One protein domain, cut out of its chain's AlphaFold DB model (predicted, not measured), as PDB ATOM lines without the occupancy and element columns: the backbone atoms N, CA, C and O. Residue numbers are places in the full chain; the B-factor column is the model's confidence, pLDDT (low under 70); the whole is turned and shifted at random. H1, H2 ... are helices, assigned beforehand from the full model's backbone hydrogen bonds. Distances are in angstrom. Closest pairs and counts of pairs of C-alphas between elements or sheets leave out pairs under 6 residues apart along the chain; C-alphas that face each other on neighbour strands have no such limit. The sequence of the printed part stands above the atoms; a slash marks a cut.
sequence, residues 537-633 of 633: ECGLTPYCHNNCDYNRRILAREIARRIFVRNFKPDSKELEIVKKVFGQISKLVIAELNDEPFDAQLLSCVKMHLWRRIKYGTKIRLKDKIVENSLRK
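AT A GLANCE: This is residues 537 to 633 of the 633 residues of a protein of Ruminococcus sp. AM31-15AC (UniProt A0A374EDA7). One long helix, H5, runs through the middle, with the equally long H2 crossing it on one side together with the short H4, and with H6 folding back along H5 on the opposite side, where H1 sits at the end of H6. H3 meets H4 only through their link of one residue and touches no helix, but it stands beside the core helix H5, with 6 pairs of C-alphas of the two within 10 A. The printed part has 97 residues with six named helices, H1 to H6 in chain order, and no named strand: the class is all helix. It is compact, with a radius of gyration of the C-alphas of 12.8 A, and rounded, spanning 33 by 28 by 20 A.

IN THESE COORDINATES: Find C-alpha 600 at (32.176, 19.112, -10.131); from there H5 runs 24.9 A to residue 617. H2, residues 550 to 567, begins at (27.808, 19.182, -25.837) and covers 25.8 A. Look next for H3, residues 575 to 583, 12.4 A; H4, residues 585 to 590, 8.6 A; H6, residues 624 to 631, 10.7 A, ending at (23.561, 26.590, -9.047); and H1, residues 537 to 540, 5.3 A.

HOW THE PARTS SIT: Begin at the hub, H5, which touches H2 at a steep tilt of 52 degrees; their closest C-alphas, Ala 556 and Val 606, are 4.6 A apart. H5 and H6 form a helical hairpin at a shallow tilt of 26 degrees, closest at C-alphas 604 and 631, 6.7 A. H4 touches H5 with C-alphas 586 and 603 closest, 6.8 A. H1 touches H6, C-alphas 540 and 631 being closest at 6.3 A. H2 and H6 are apart. Every O i to N i+4 pair is within hydrogen-bond range in H2 to H6; H1 is too short for one.

THE WHOLE: The farthest C-alphas, of Asn 546 and Asp 571, are 36.7 A apart. The printed part has no cut and no long link, and no printed residue is under 70 in pLDDT.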
ATOM      1  N   GLU A 537      20.230  30.099 -16.815       90.00
ATOM      2  CA  GLU A 537      20.786  29.689 -15.527       90.00
ATOM      3  C   GLU A 537      22.132  28.959 -15.661       90.00
ATOM      4  O   GLU A 537      22.901  28.920 -14.700       90.00
ATOM      5  N   CYS A 538      22.481  28.439 -16.848       90.62
ATOM      6  CA  CYS A 538      23.817  27.892 -17.102       90.62
ATOM      7  C   CYS A 538      24.913  28.942 -16.859       90.62
ATOM      8  O   CYS A 538      25.988  28.589 -16.375       90.62
ATOM      9  N   GLY A 539      24.636  30.224 -17.121       88.56
ATOM     10  CA  GLY A 539      25.571  31.322 -16.856       88.56
ATOM     11  C   GLY A 539      25.812  31.609 -15.369       88.56
ATOM     12  O   GLY A 539      26.750  32.321 -15.040       88.56
ATOM     13  N   LEU A 540      24.997  31.056 -14.463       88.81
ATOM     14  CA  LEU A 540      25.196  31.181 -13.013       88.81
ATOM     15  C   LEU A 540      26.211  30.171 -12.473       88.81
ATOM     16  O   LEU A 540      26.689  30.320 -11.348       88.81
ATOM     17  N   THR A 541      26.497  29.127 -13.253       87.50
ATOM     18  CA  THR A 541      27.428  28.068 -12.868       87.50
ATOM     19  C   THR A 541      28.867  28.519 -13.117       87.50
ATOM     20  O   THR A 541      29.143  29.109 -14.164       87.50
ATOM     21  N   PRO A 542      29.826  28.203 -12.228       84.88
ATOM     22  CA  PRO A 542      31.229  28.572 -12.428       84.88
ATOM     23  C   PRO A 542      31.830  27.959 -13.702       84.88
ATOM     24  O   PRO A 542      32.733  28.542 -14.293       84.88
ATOM     25  N   TYR A 543      31.280  26.843 -14.186       87.31
ATOM     26  CA  TYR A 543      31.883  26.030 -15.242       87.31
ATOM     27  C   TYR A 543      31.356  26.271 -16.664       87.31
ATOM     28  O   TYR A 543      31.895  25.688 -17.601       87.31
ATOM     29  N   CYS A 544      30.307  27.078 -16.851       86.88
ATOM     30  CA  CYS A 544      29.723  27.332 -18.176       86.88
ATOM     31  C   CYS A 544      29.816  28.806 -18.604       86.88
ATOM     32  O   CYS A 544      29.051  29.235 -19.460       86.88
ATOM     33  N   HIS A 545      30.744  29.591 -18.040       79.19
ATOM     34  CA  HIS A 545      30.867  31.041 -18.279       79.19
ATOM     35  C   HIS A 545      31.221  31.453 -19.712       79.19
ATOM     36  O   HIS A 545      30.859  32.559 -20.105       79.19
ATOM     37  N   ASN A 546      31.873  30.588 -20.493       81.25
ATOM     38  CA  ASN A 546      32.326  30.920 -21.851       81.25
ATOM     39  C   ASN A 546      31.885  29.898 -22.906       81.25
ATOM     40  O   ASN A 546      31.778  30.247 -24.072       81.25
ATOM     41  N   ASN A 547      31.603  28.652 -22.516       85.06
ATOM     42  CA  ASN A 547      31.197  27.592 -23.437       85.06
ATOM     43  C   ASN A 547      30.211  26.609 -22.783       85.06
ATOM     44  O   ASN A 547      29.957  26.649 -21.575       85.06
ATOM     45  N   CYS A 548      29.639  25.727 -23.603       87.69
ATOM     46  CA  CYS A 548      28.810  24.613 -23.163       87.69
ATOM     47  C   CYS A 548      29.257  23.336 -23.882       87.69
ATOM     48  O   CYS A 548      29.004  23.173 -25.073       87.69
ATOM     49  N   ASP A 549      29.916  22.428 -23.157       89.00
ATOM     50  CA  ASP A 549      30.316  21.126 -23.699       89.00
ATOM     51  C   ASP A 549      29.077  20.281 -24.040       89.00
ATOM     52  O   ASP A 549      28.254  19.964 -23.172       89.00
ATOM     53  N   TYR A 550      28.953  19.920 -25.318       88.31
ATOM     54  CA  TYR A 550      27.808  19.182 -25.837       88.31
ATOM     55  C   TYR A 550      27.680  17.778 -25.232       88.31
ATOM     56  O   TYR A 550      26.603  17.419 -24.754       88.31
ATOM     57  N   ASN A 551      28.758  16.990 -25.222       89.75
ATOM     58  CA  ASN A 551      28.727  15.592 -24.780       89.75
ATOM     59  C   ASN A 551      28.389  15.502 -23.291       89.75
ATOM     60  O   ASN A 551      27.519  14.733 -22.877       89.75
ATOM     61  N   ARG A 552      29.002  16.377 -22.493       91.94
ATOM     62  CA  ARG A 552      28.726  16.497 -21.064       91.94
ATOM     63  C   ARG A 552      27.287  16.920 -20.795       91.94
ATOM     64  O   ARG A 552      26.653  16.371 -19.896       91.94
ATOM     65  N   ARG A 553      26.751  17.866 -21.573       91.88
ATOM     66  CA  ARG A 553      25.347  18.292 -21.476       91.88
ATOM     67  C   ARG A 553      24.391  17.126 -21.725       91.88
ATOM     68  O   ARG A 553      23.423  16.969 -20.984       91.88
ATOM     69  N   ILE A 554      24.653  16.299 -22.739       91.81
ATOM     70  CA  ILE A 554      23.822  15.122 -23.044       91.81
ATOM     71  C   ILE A 554      23.846  14.121 -21.886       91.81
ATOM     72  O   ILE A 554      22.777  13.721 -21.416       91.81
ATOM     73  N   LEU A 555      25.037  13.787 -21.376       95.00
ATOM     74  CA  LEU A 555      25.198  12.898 -20.223       95.00
ATOM     75  C   LEU A 555      24.449  13.438 -18.995       95.00
ATOM     76  O   LEU A 555      23.618  12.749 -18.402       95.00
ATOM     77  N   ALA A 556      24.674  14.709 -18.656       95.75
ATOM     78  CA  ALA A 556      24.038  15.359 -17.519       95.75
ATOM     79  C   ALA A 556      22.505  15.372 -17.624       95.75
ATOM     80  O   ALA A 556      21.806  15.149 -16.631       95.75
ATOM     81  N   ARG A 557      21.970  15.612 -18.827       94.44
ATOM     82  CA  ARG A 557      20.530  15.617 -19.108       94.44
ATOM     83  C   ARG A 557      19.887  14.249 -18.886       94.44
ATOM     84  O   ARG A 557      18.769  14.199 -18.358       94.44
ATOM     85  N   GLU A 558      20.565  13.165 -19.263       95.50
ATOM     86  CA  GLU A 558      20.078  11.795 -19.057       95.50
ATOM     87  C   GLU A 558      20.177  11.356 -17.598       95.50
ATOM     88  O   GLU A 558      19.200  10.834 -17.059       95.50
ATOM     89  N   ILE A 559      21.283  11.650 -16.911       97.38
ATOM     90  CA  ILE A 559      21.406  11.395 -15.468       97.38
ATOM     91  C   ILE A 559      20.299  12.134 -14.709       97.38
ATOM     92  O   ILE A 559      19.557  11.535 -13.930       97.38
ATOM     93  N   ALA A 560      20.107  13.427 -14.995       96.94
ATOM     94  CA  ALA A 560      19.029  14.212 -14.404       96.94
ATOM     95  C   ALA A 560      17.643  13.615 -14.698       96.94
ATOM     96  O   ALA A 560      16.765  13.664 -13.838       96.94
ATOM     97  N   ARG A 561      17.429  13.032 -15.889       95.56
ATOM     98  CA  ARG A 561      16.180  12.335 -16.239       95.56
ATOM     99  C   ARG A 561      15.951  11.114 -15.359       95.56
ATOM    100  O   ARG A 561      14.858  10.969 -14.817       95.56
ATOM    101  N   ARG A 562      16.959  10.252 -15.209       96.19
ATOM    102  CA  ARG A 562      16.870   9.020 -14.409       96.19
ATOM    103  C   ARG A 562      16.629   9.338 -12.935       96.19
ATOM    104  O   ARG A 562      15.701   8.792 -12.337       96.19
ATOM    105  N   ILE A 563      17.369  10.307 -12.390       96.75
ATOM    106  CA  ILE A 563      17.165  10.808 -11.024       96.75
ATOM    107  C   ILE A 563      15.754  11.377 -10.867       96.75
ATOM    108  O   ILE A 563      15.079  11.064  -9.886       96.75
ATOM    109  N   PHE A 564      15.283  12.177 -11.829       96.31
ATOM    110  CA  PHE A 564      13.948  12.760 -11.780       96.31
ATOM    111  C   PHE A 564      12.854  11.685 -11.713       96.31
ATOM    112  O   PHE A 564      12.045  11.695 -10.790       96.31
ATOM    113  N   VAL A 565      12.873  10.723 -12.641       94.88
ATOM    114  CA  VAL A 565      11.863   9.654 -12.741       94.88
ATOM    115  C   VAL A 565      11.823   8.775 -11.487       94.88
ATOM    116  O   VAL A 565      10.748   8.358 -11.069       94.88
ATOM    117  N   ARG A 566      12.976   8.506 -10.860       94.94
ATOM    118  CA  ARG A 566      13.055   7.674  -9.647       94.94
ATOM    119  C   ARG A 566      12.536   8.375  -8.388       94.94
ATOM    120  O   ARG A 566      12.138   7.691  -7.449       94.94
ATOM    121  N   ASN A 567      12.565   9.708  -8.342       94.50
ATOM    122  CA  ASN A 567      12.370  10.454  -7.093       94.50
ATOM    123  C   ASN A 567      11.186  11.432  -7.095       94.50
ATOM    124  O   ASN A 567      10.757  11.844  -6.020       94.50
ATOM    125  N   PHE A 568      10.654  11.813  -8.259       94.94
ATOM    126  CA  PHE A 568       9.589  12.810  -8.375       94.94
ATOM    127  C   PHE A 568       8.398  12.273  -9.167       94.94
ATOM    128  O   PHE A 568       8.551  11.499 -10.110       94.94
ATOM    129  N   LYS A 569       7.200  12.735  -8.804       91.75
ATOM    130  CA  LYS A 569       5.953  12.483  -9.537       91.75
ATOM    131  C   LYS A 569       5.349  13.800 -10.044       91.75
ATOM    132  O   LYS A 569       5.541  14.822  -9.379       91.75
ATOM    133  N   PRO A 570       4.581  13.810 -11.151       86.94
ATOM    134  CA  PRO A 570       3.992  15.039 -11.695       86.94
ATOM    135  C   PRO A 570       3.124  15.837 -10.710       86.94
ATOM    136  O   PRO A 570       3.079  17.064 -10.749       86.94
ATOM    137  N   ASP A 571       2.461  15.152  -9.785       87.56
ATOM    138  CA  ASP A 571       1.599  15.711  -8.743       87.56
ATOM    139  C   ASP A 571       2.345  16.122  -7.462       87.56
ATOM    140  O   ASP A 571       1.723  16.667  -6.548       87.56
ATOM    141  N   SER A 572       3.666  15.919  -7.401       89.38
ATOM    142  CA  SER A 572       4.487  16.283  -6.241       89.38
ATOM    143  C   SER A 572       4.389  17.782  -5.948       89.38
ATOM    144  O   SER A 572       4.530  18.609  -6.851       89.38
ATOM    145  N   LYS A 573       4.170  18.133  -4.674       90.31
ATOM    146  CA  LYS A 573       4.074  19.524  -4.178       90.31
ATOM    147  C   LYS A 573       5.062  19.842  -3.051       90.31
ATOM    148  O   LYS A 573       5.304  21.011  -2.761       90.31
ATOM    149  N   GLU A 574       5.621  18.818  -2.414       89.56
ATOM    150  CA  GLU A 574       6.411  18.944  -1.190       89.56
ATOM    151  C   GLU A 574       7.872  19.304  -1.477       89.56
ATOM    152  O   GLU A 574       8.589  18.585  -2.175       89.56
ATOM    153  N   LEU A 575       8.346  20.403  -0.881       89.12
ATOM    154  CA  LEU A 575       9.733  20.858  -1.032       89.12
ATOM    155  C   LEU A 575      10.746  19.937  -0.319       89.12
ATOM    156  O   LEU A 575      11.924  19.929  -0.670       89.12
ATOM    157  N   GLU A 576      10.307  19.138   0.657       89.75
ATOM    158  CA  GLU A 576      11.175  18.201   1.388       89.75
ATOM    159  C   GLU A 576      11.749  17.101   0.486       89.75
ATOM    160  O   GLU A 576      12.910  16.719   0.641       89.75
ATOM    161  N   ILE A 577      10.996  16.664  -0.532       91.12
ATOM    162  CA  ILE A 577      11.478  15.706  -1.538       91.12
ATOM    163  C   ILE A 577      12.703  16.282  -2.261       91.12
ATOM    164  O   ILE A 577      13.717  15.603  -2.419       91.12
ATOM    165  N   VAL A 578      12.646  17.566  -2.630       92.62
ATOM    166  CA  VAL A 578      13.760  18.269  -3.278       92.62
ATOM    167  C   VAL A 578      14.979  18.299  -2.358       92.62
ATOM    168  O   VAL A 578      16.070  17.932  -2.786       92.62
ATOM    169  N   LYS A 579      14.809  18.671  -1.081       91.56
ATOM    170  CA  LYS A 579      15.917  18.699  -0.111       91.56
ATOM    171  C   LYS A 579      16.557  17.323   0.069       91.56
ATOM    172  O   LYS A 579      17.783  17.228   0.077       91.56
ATOM    173  N   LYS A 580      15.749  16.261   0.163       93.62
ATOM    174  CA  LYS A 580      16.226  14.877   0.286       93.62
ATOM    175  C   LYS A 580      17.083  14.467  -0.912       93.62
ATOM    176  O   LYS A 580      18.184  13.955  -0.724       93.62
ATOM    177  N   VAL A 581      16.605  14.726  -2.131       94.56
ATOM    178  CA  VAL A 581      17.325  14.377  -3.367       94.56
ATOM    179  C   VAL A 581      18.607  15.195  -3.507       94.56
ATOM    180  O   VAL A 581      19.678  14.629  -3.719       94.56
ATOM    181  N   PHE A 582      18.536  16.520  -3.331       94.19
ATOM    182  CA  PHE A 582      19.712  17.386  -3.449       94.19
ATOM    183  C   PHE A 582      20.740  17.159  -2.330       94.19
ATOM    184  O   PHE A 582      21.931  17.330  -2.569       94.19
ATOM    185  N   GLY A 583      20.320  16.699  -1.148       92.62
ATOM    186  CA  GLY A 583      21.224  16.304  -0.064       92.62
ATOM    187  C   GLY A 583      22.073  15.065  -0.377       92.62
ATOM    188  O   GLY A 583      23.121  14.871   0.234       92.62
ATOM    189  N   GLN A 584      21.657  14.240  -1.342       95.44
ATOM    190  CA  GLN A 584      22.370  13.026  -1.762       95.44
ATOM    191  C   GLN A 584      22.795  13.066  -3.238       95.44
ATOM    192  O   GLN A 584      23.223  12.047  -3.780       95.44
ATOM    193  N   ILE A 585      22.719  14.233  -3.890       95.06
ATOM    194  CA  ILE A 585      22.840  14.355  -5.348       95.06
ATOM    195  C   ILE A 585      24.143  13.775  -5.898       95.06
ATOM    196  O   ILE A 585      24.099  13.054  -6.883       95.06
ATOM    197  N   SER A 586      25.285  13.998  -5.243       95.38
ATOM    198  CA  SER A 586      26.568  13.460  -5.713       95.38
ATOM    199  C   SER A 586      26.571  11.930  -5.740       95.38
ATOM    200  O   SER A 586      27.018  11.342  -6.718       95.38
ATOM    201  N   LYS A 587      26.010  11.280  -4.709       96.06
ATOM    202  CA  LYS A 587      25.888   9.813  -4.658       96.06
ATOM    203  C   LYS A 587      24.955   9.297  -5.752       96.06
ATOM    204  O   LYS A 587      25.263   8.295  -6.383       96.06
ATOM    205  N   LEU A 588      23.842   9.998  -5.979       96.69
ATOM    206  CA  LEU A 588      22.888   9.650  -7.032       96.69
ATOM    207  C   LEU A 588      23.505   9.795  -8.424       96.69
ATOM    208  O   LEU A 588      23.289   8.929  -9.254       96.69
ATOM    209  N   VAL A 589      24.291  10.846  -8.673       96.56
ATOM    210  CA  VAL A 589      24.992  11.020  -9.953       96.56
ATOM    211  C   VAL A 589      25.994   9.897 -10.176       96.56
ATOM    212  O   VAL A 589      25.952   9.274 -11.226       96.56
ATOM    213  N   ILE A 590      26.843   9.599  -9.186       96.06
ATOM    214  CA  ILE A 590      27.848   8.531  -9.290       96.06
ATOM    215  C   ILE A 590      27.194   7.177  -9.593       96.06
ATOM    216  O   ILE A 590      27.710   6.426 -10.408       96.06
ATOM    217  N   ALA A 591      26.039   6.885  -8.991       95.31
ATOM    218  CA  ALA A 591      25.313   5.637  -9.219       95.31
ATOM    219  C   ALA A 591      24.685   5.504 -10.624       95.31
ATOM    220  O   ALA A 591      24.213   4.423 -10.969       95.31
ATOM    221  N   GLU A 592      24.620   6.585 -11.408       95.81
ATOM    222  CA  GLU A 592      24.055   6.594 -12.767       95.81
ATOM    223  C   GLU A 592      25.125   6.619 -13.870       95.81
ATOM    224  O   GLU A 592      24.768   6.512 -15.048       95.81
ATOM    225  N   LEU A 593      26.399   6.791 -13.499       94.25
ATOM    226  CA  LEU A 593      27.544   6.720 -14.409       94.25
ATOM    227  C   LEU A 593      27.896   5.256 -14.671       94.25
ATOM    228  O   LEU A 593      27.785   4.422 -13.771       94.25
ATOM    229  N   ASN A 594      28.320   4.950 -15.893       91.12
ATOM    230  CA  ASN A 594      28.832   3.626 -16.230       91.12
ATOM    231  C   ASN A 594      30.335   3.581 -15.936       91.12
ATOM    232  O   ASN A 594      30.787   2.900 -15.019       91.12
ATOM    233  N   ASP A 595      31.091   4.359 -16.704       91.69
ATOM    234  CA  ASP A 595      32.548   4.492 -16.678       91.69
ATOM    235  C   ASP A 595      32.996   5.953 -16.864       91.69
ATOM    236  O   ASP A 595      34.184   6.267 -16.757       91.69
ATOM    237  N   GLU A 596      32.053   6.871 -17.102       94.56
ATOM    238  CA  GLU A 596      32.346   8.282 -17.295       94.56
ATOM    239  C   GLU A 596      32.848   8.935 -15.990       94.56
ATOM    240  O   GLU A 596      32.348   8.639 -14.897       94.56
ATOM    241  N   PRO A 597      33.817   9.867 -16.059       92.62
ATOM    242  CA  PRO A 597      34.394  10.475 -14.867       92.62
ATOM    243  C   PRO A 597      33.394  11.395 -14.156       92.62
ATOM    244  O   PRO A 597      32.772  12.273 -14.760       92.62
ATOM    245  N   PHE A 598      33.295  11.246 -12.835       95.81
ATOM    246  CA  PHE A 598      32.576  12.195 -11.992       95.81
ATOM    247  C   PHE A 598      33.458  13.404 -11.663       95.81
ATOM    248  O   PHE A 598      34.520  13.262 -11.059       95.81
ATOM    249  N   ASP A 599      32.982  14.606 -11.985       94.19
ATOM    250  CA  ASP A 599      33.613  15.862 -11.586       94.19
ATOM    251  C   ASP A 599      32.568  16.922 -11.174       94.19
ATOM    252  O   ASP A 599      31.350  16.756 -11.326       94.19
ATOM    253  N   ALA A 600      33.043  18.040 -10.617       92.31
ATOM    254  CA  ALA A 600      32.176  19.112 -10.131       92.31
ATOM    255  C   ALA A 600      31.384  19.812 -11.255       92.31
ATOM    256  O   ALA A 600      30.258  20.268 -11.034       92.31
ATOM    257  N   GLN A 601      31.933  19.864 -12.470       92.56
ATOM    258  CA  GLN A 601      31.279  20.485 -13.620       92.56
ATOM    259  C   GLN A 601      30.119  19.621 -14.137       92.56
ATOM    260  O   GLN A 601      29.044  20.153 -14.427       92.56
ATOM    261  N   LEU A 602      30.286  18.297 -14.197       94.88
ATOM    262  CA  LEU A 602      29.216  17.350 -14.503       94.88
ATOM    263  C   LEU A 602      28.108  17.444 -13.455       94.88
ATOM    264  O   LEU A 602      26.941  17.590 -13.817       94.88
ATOM    265  N   LEU A 603      28.463  17.450 -12.165       94.88
ATOM    266  CA  LEU A 603      27.491  17.611 -11.083       94.88
ATOM    267  C   LEU A 603      26.688  18.912 -11.228       94.88
ATOM    268  O   LEU A 603      25.463  18.896 -11.104       94.88
ATOM    269  N   SER A 604      27.357  20.033 -11.507       93.56
ATOM    270  CA  SER A 604      26.703  21.328 -11.730       93.56
ATOM    271  C   SER A 604      25.728  21.277 -12.911       93.56
ATOM    272  O   SER A 604      24.609  21.789 -12.819       93.56
ATOM    273  N   CYS A 605      26.117  20.625 -14.008       94.38
ATOM    274  CA  CYS A 605      25.263  20.448 -15.180       94.38
ATOM    275  C   CYS A 605      24.042  19.558 -14.867       94.38
ATOM    276  O   CYS A 605      22.915  19.904 -15.233       94.38
ATOM    277  N   VAL A 606      24.227  18.465 -14.111       96.06
ATOM    278  CA  VAL A 606      23.127  17.592 -13.659       96.06
ATOM    279  C   VAL A 606      22.161  18.354 -12.756       96.06
ATOM    280  O   VAL A 606      20.952  18.283 -12.975       96.06
ATOM    281  N   LYS A 607      22.665  19.107 -11.765       95.00
ATOM    282  CA  LYS A 607      21.833  19.941 -10.877       95.00
ATOM    283  C   LYS A 607      20.948  20.880 -11.693       95.00
ATOM    284  O   LYS A 607      19.756  20.975 -11.420       95.00
ATOM    285  N   MET A 608      21.520  21.543 -12.696       93.88
ATOM    286  CA  MET A 608      20.791  22.451 -13.574       93.88
ATOM    287  C   MET A 608      19.658  21.723 -14.314       93.88
ATOM    288  O   MET A 608      18.496  22.120 -14.193       93.88
ATOM    289  N   HIS A 609      19.953  20.618 -15.008       94.44
ATOM    290  CA  HIS A 609      18.917  19.868 -15.725       94.44
ATOM    291  C   HIS A 609      17.851  19.301 -14.777       94.44
ATOM    292  O   HIS A 609      16.667  19.282 -15.121       94.44
ATOM    293  N   LEU A 610      18.239  18.866 -13.575       95.75
ATOM    294  CA  LEU A 610      17.317  18.346 -12.569       95.75
ATOM    295  C   LEU A 610      16.392  19.444 -12.034       95.75
ATOM    296  O   LEU A 610      15.182  19.231 -11.972       95.75
ATOM    297  N   TRP A 611      16.920  20.631 -11.718       94.88
ATOM    298  CA  TRP A 611      16.107  21.785 -11.326       94.88
ATOM    299  C   TRP A 611      15.079  22.142 -12.392       94.88
ATOM    300  O   TRP A 611      13.908  22.350 -12.070       94.88
ATOM    301  N   ARG A 612      15.493  22.142 -13.663       92.06
ATOM    302  CA  ARG A 612      14.593  22.384 -14.792       92.06
ATOM    303  C   ARG A 612      13.488  21.326 -14.849       92.06
ATOM    304  O   ARG A 612      12.309  21.670 -14.872       92.06
ATOM    305  N   ARG A 613      13.836  20.039 -14.759       92.62
ATOM    306  CA  ARG A 613      12.844  18.949 -14.721       92.62
ATOM    307  C   ARG A 613      11.868  19.078 -13.554       92.62
ATOM    308  O   ARG A 613      10.686  18.834 -13.747       92.62
ATOM    309  N   ILE A 614      12.314  19.516 -12.377       94.00
ATOM    310  CA  ILE A 614      11.417  19.761 -11.238       94.00
ATOM    311  C   ILE A 614      10.490  20.954 -11.519       94.00
ATOM    312  O   ILE A 614       9.285  20.844 -11.295       94.00
ATOM    313  N   LYS A 615      11.018  22.065 -12.055       91.06
ATOM    314  CA  LYS A 615      10.263  23.300 -12.354       91.06
ATOM    315  C   LYS A 615       9.127  23.096 -13.368       91.06
ATOM    316  O   LYS A 615       8.072  23.727 -13.228       91.06
ATOM    317  N   TYR A 616       9.346  22.260 -14.383       88.69
ATOM    318  CA  TYR A 616       8.371  22.015 -15.458       88.69
ATOM    319  C   TYR A 616       7.615  20.690 -15.310       88.69
ATOM    320  O   TYR A 616       6.485  20.582 -15.767       88.69
ATOM    321  N   GLY A 617       8.203  19.690 -14.656       88.12
ATOM    322  CA  GLY A 617       7.638  18.345 -14.542       88.12
ATOM    323  C   GLY A 617       6.890  18.063 -13.240       88.12
ATOM    324  O   GLY A 617       6.442  16.936 -13.061       88.12
ATOM    325  N   THR A 618       6.778  19.025 -12.316       91.00
ATOM    326  CA  THR A 618       6.073  18.846 -11.032       91.00
ATOM    327  C   THR A 618       5.217  20.059 -10.673       91.00
ATOM    328  O   THR A 618       5.372  21.139 -11.246       91.00
ATOM    329  N   LYS A 619       4.348  19.912  -9.665       87.69
ATOM    330  CA  LYS A 619       3.571  21.010  -9.064       87.69
ATOM    331  C   LYS A 619       4.293  21.693  -7.889       87.69
ATOM    332  O   LYS A 619       3.671  22.455  -7.144       87.69
ATOM    333  N   ILE A 620       5.595  21.450  -7.710       89.94
ATOM    334  CA  ILE A 620       6.403  22.059  -6.647       89.94
ATOM    335  C   ILE A 620       6.632  23.540  -6.965       89.94
ATOM    336  O   ILE A 620       7.167  23.901  -8.013       89.94
ATOM    337  N   ARG A 621       6.260  24.423  -6.031       85.81
ATOM    338  CA  ARG A 621       6.501  25.867  -6.161       85.81
ATOM    339  C   ARG A 621       7.949  26.197  -5.801       85.81
ATOM    340  O   ARG A 621       8.299  26.287  -4.625       85.81
ATOM    341  N   LEU A 622       8.782  26.391  -6.819       86.75
ATOM    342  CA  LEU A 622      10.175  26.806  -6.667       86.75
ATOM    343  C   LEU A 622      10.303  28.327  -6.788       86.75
ATOM    344  O   LEU A 622       9.806  28.917  -7.742       86.75
ATOM    345  N   LYS A 623      10.986  28.960  -5.828       86.75
ATOM    346  CA  LYS A 623      11.416  30.362  -5.952       86.75
ATOM    347  C   LYS A 623      12.726  30.398  -6.734       86.75
ATOM    348  O   LYS A 623      13.642  29.667  -6.360       86.75
ATOM    349  N   ASP A 624      12.850  31.288  -7.717       85.69
ATOM    350  CA  ASP A 624      14.056  31.395  -8.560       85.69
ATOM    351  C   ASP A 624      15.334  31.533  -7.719       85.69
ATOM    352  O   ASP A 624      16.293  30.795  -7.919       85.69
ATOM    353  N   LYS A 625      15.294  32.329  -6.641       88.00
ATOM    354  CA  LYS A 625      16.413  32.493  -5.695       88.00
ATOM    355  C   LYS A 625      16.933  31.176  -5.090       88.00
ATOM    356  O   LYS A 625      18.114  31.077  -4.773       88.00
ATOM    357  N   ILE A 626      16.077  30.166  -4.892       87.56
ATOM    358  CA  ILE A 626      16.498  28.845  -4.384       87.56
ATOM    359  C   ILE A 626      17.308  28.110  -5.453       87.56
ATOM    360  O   ILE A 626      18.366  27.561  -5.145       87.56
ATOM    361  N   VAL A 627      16.824  28.135  -6.697       88.69
ATOM    362  CA  VAL A 627      17.490  27.515  -7.849       88.69
ATOM    363  C   VAL A 627      18.829  28.205  -8.102       88.69
ATOM    364  O   VAL A 627      19.861  27.542  -8.121       88.69
ATOM    365  N   GLU A 628      18.846  29.536  -8.172       90.19
ATOM    366  CA  GLU A 628      20.063  30.326  -8.380       90.19
ATOM    367  C   GLU A 628      21.123  30.057  -7.304       90.19
ATOM    368  O   GLU A 628      22.277  29.768  -7.621       90.19
ATOM    369  N   ASN A 629      20.737  30.081  -6.022       87.88
ATOM    370  CA  ASN A 629      21.651  29.781  -4.920       87.88
ATOM    371  C   ASN A 629      22.187  28.346  -4.974       87.88
ATOM    372  O   ASN A 629      23.306  28.100  -4.534       87.88
ATOM    373  N   SER A 630      21.394  27.396  -5.475       88.00
ATOM    374  CA  SER A 630      21.827  26.009  -5.645       88.00
ATOM    375  C   SER A 630      22.761  25.809  -6.838       88.00
ATOM    376  O   SER A 630      23.470  24.808  -6.845       88.00
ATOM    377  N   LEU A 631      22.718  26.679  -7.849       88.12
ATOM    378  CA  LEU A 631      23.561  26.590  -9.047       88.12
ATOM    379  C   LEU A 631      24.886  27.340  -8.895       88.12
ATOM    380  O   LEU A 631      25.873  26.968  -9.522       88.12
ATOM    381  N   ARG A 632      24.915  28.366  -8.038       86.56
ATOM    382  CA  ARG A 632      26.142  29.079  -7.647       86.56
ATOM    383  C   ARG A 632      27.014  28.291  -6.656       86.56
ATOM    384  O   ARG A 632      28.162  28.671  -6.448       86.56
ATOM    385  N   LYS A 633      26.459  27.248  -6.028       75.75
ATOM    386  CA  LYS A 633      27.116  26.334  -5.078       75.75
ATOM    387  C   LYS A 633      27.377  24.973  -5.713       75.75
ATOM    388  O   LYS A 633      28.476  24.432  -5.499       75.75
TER     389      LYS A 633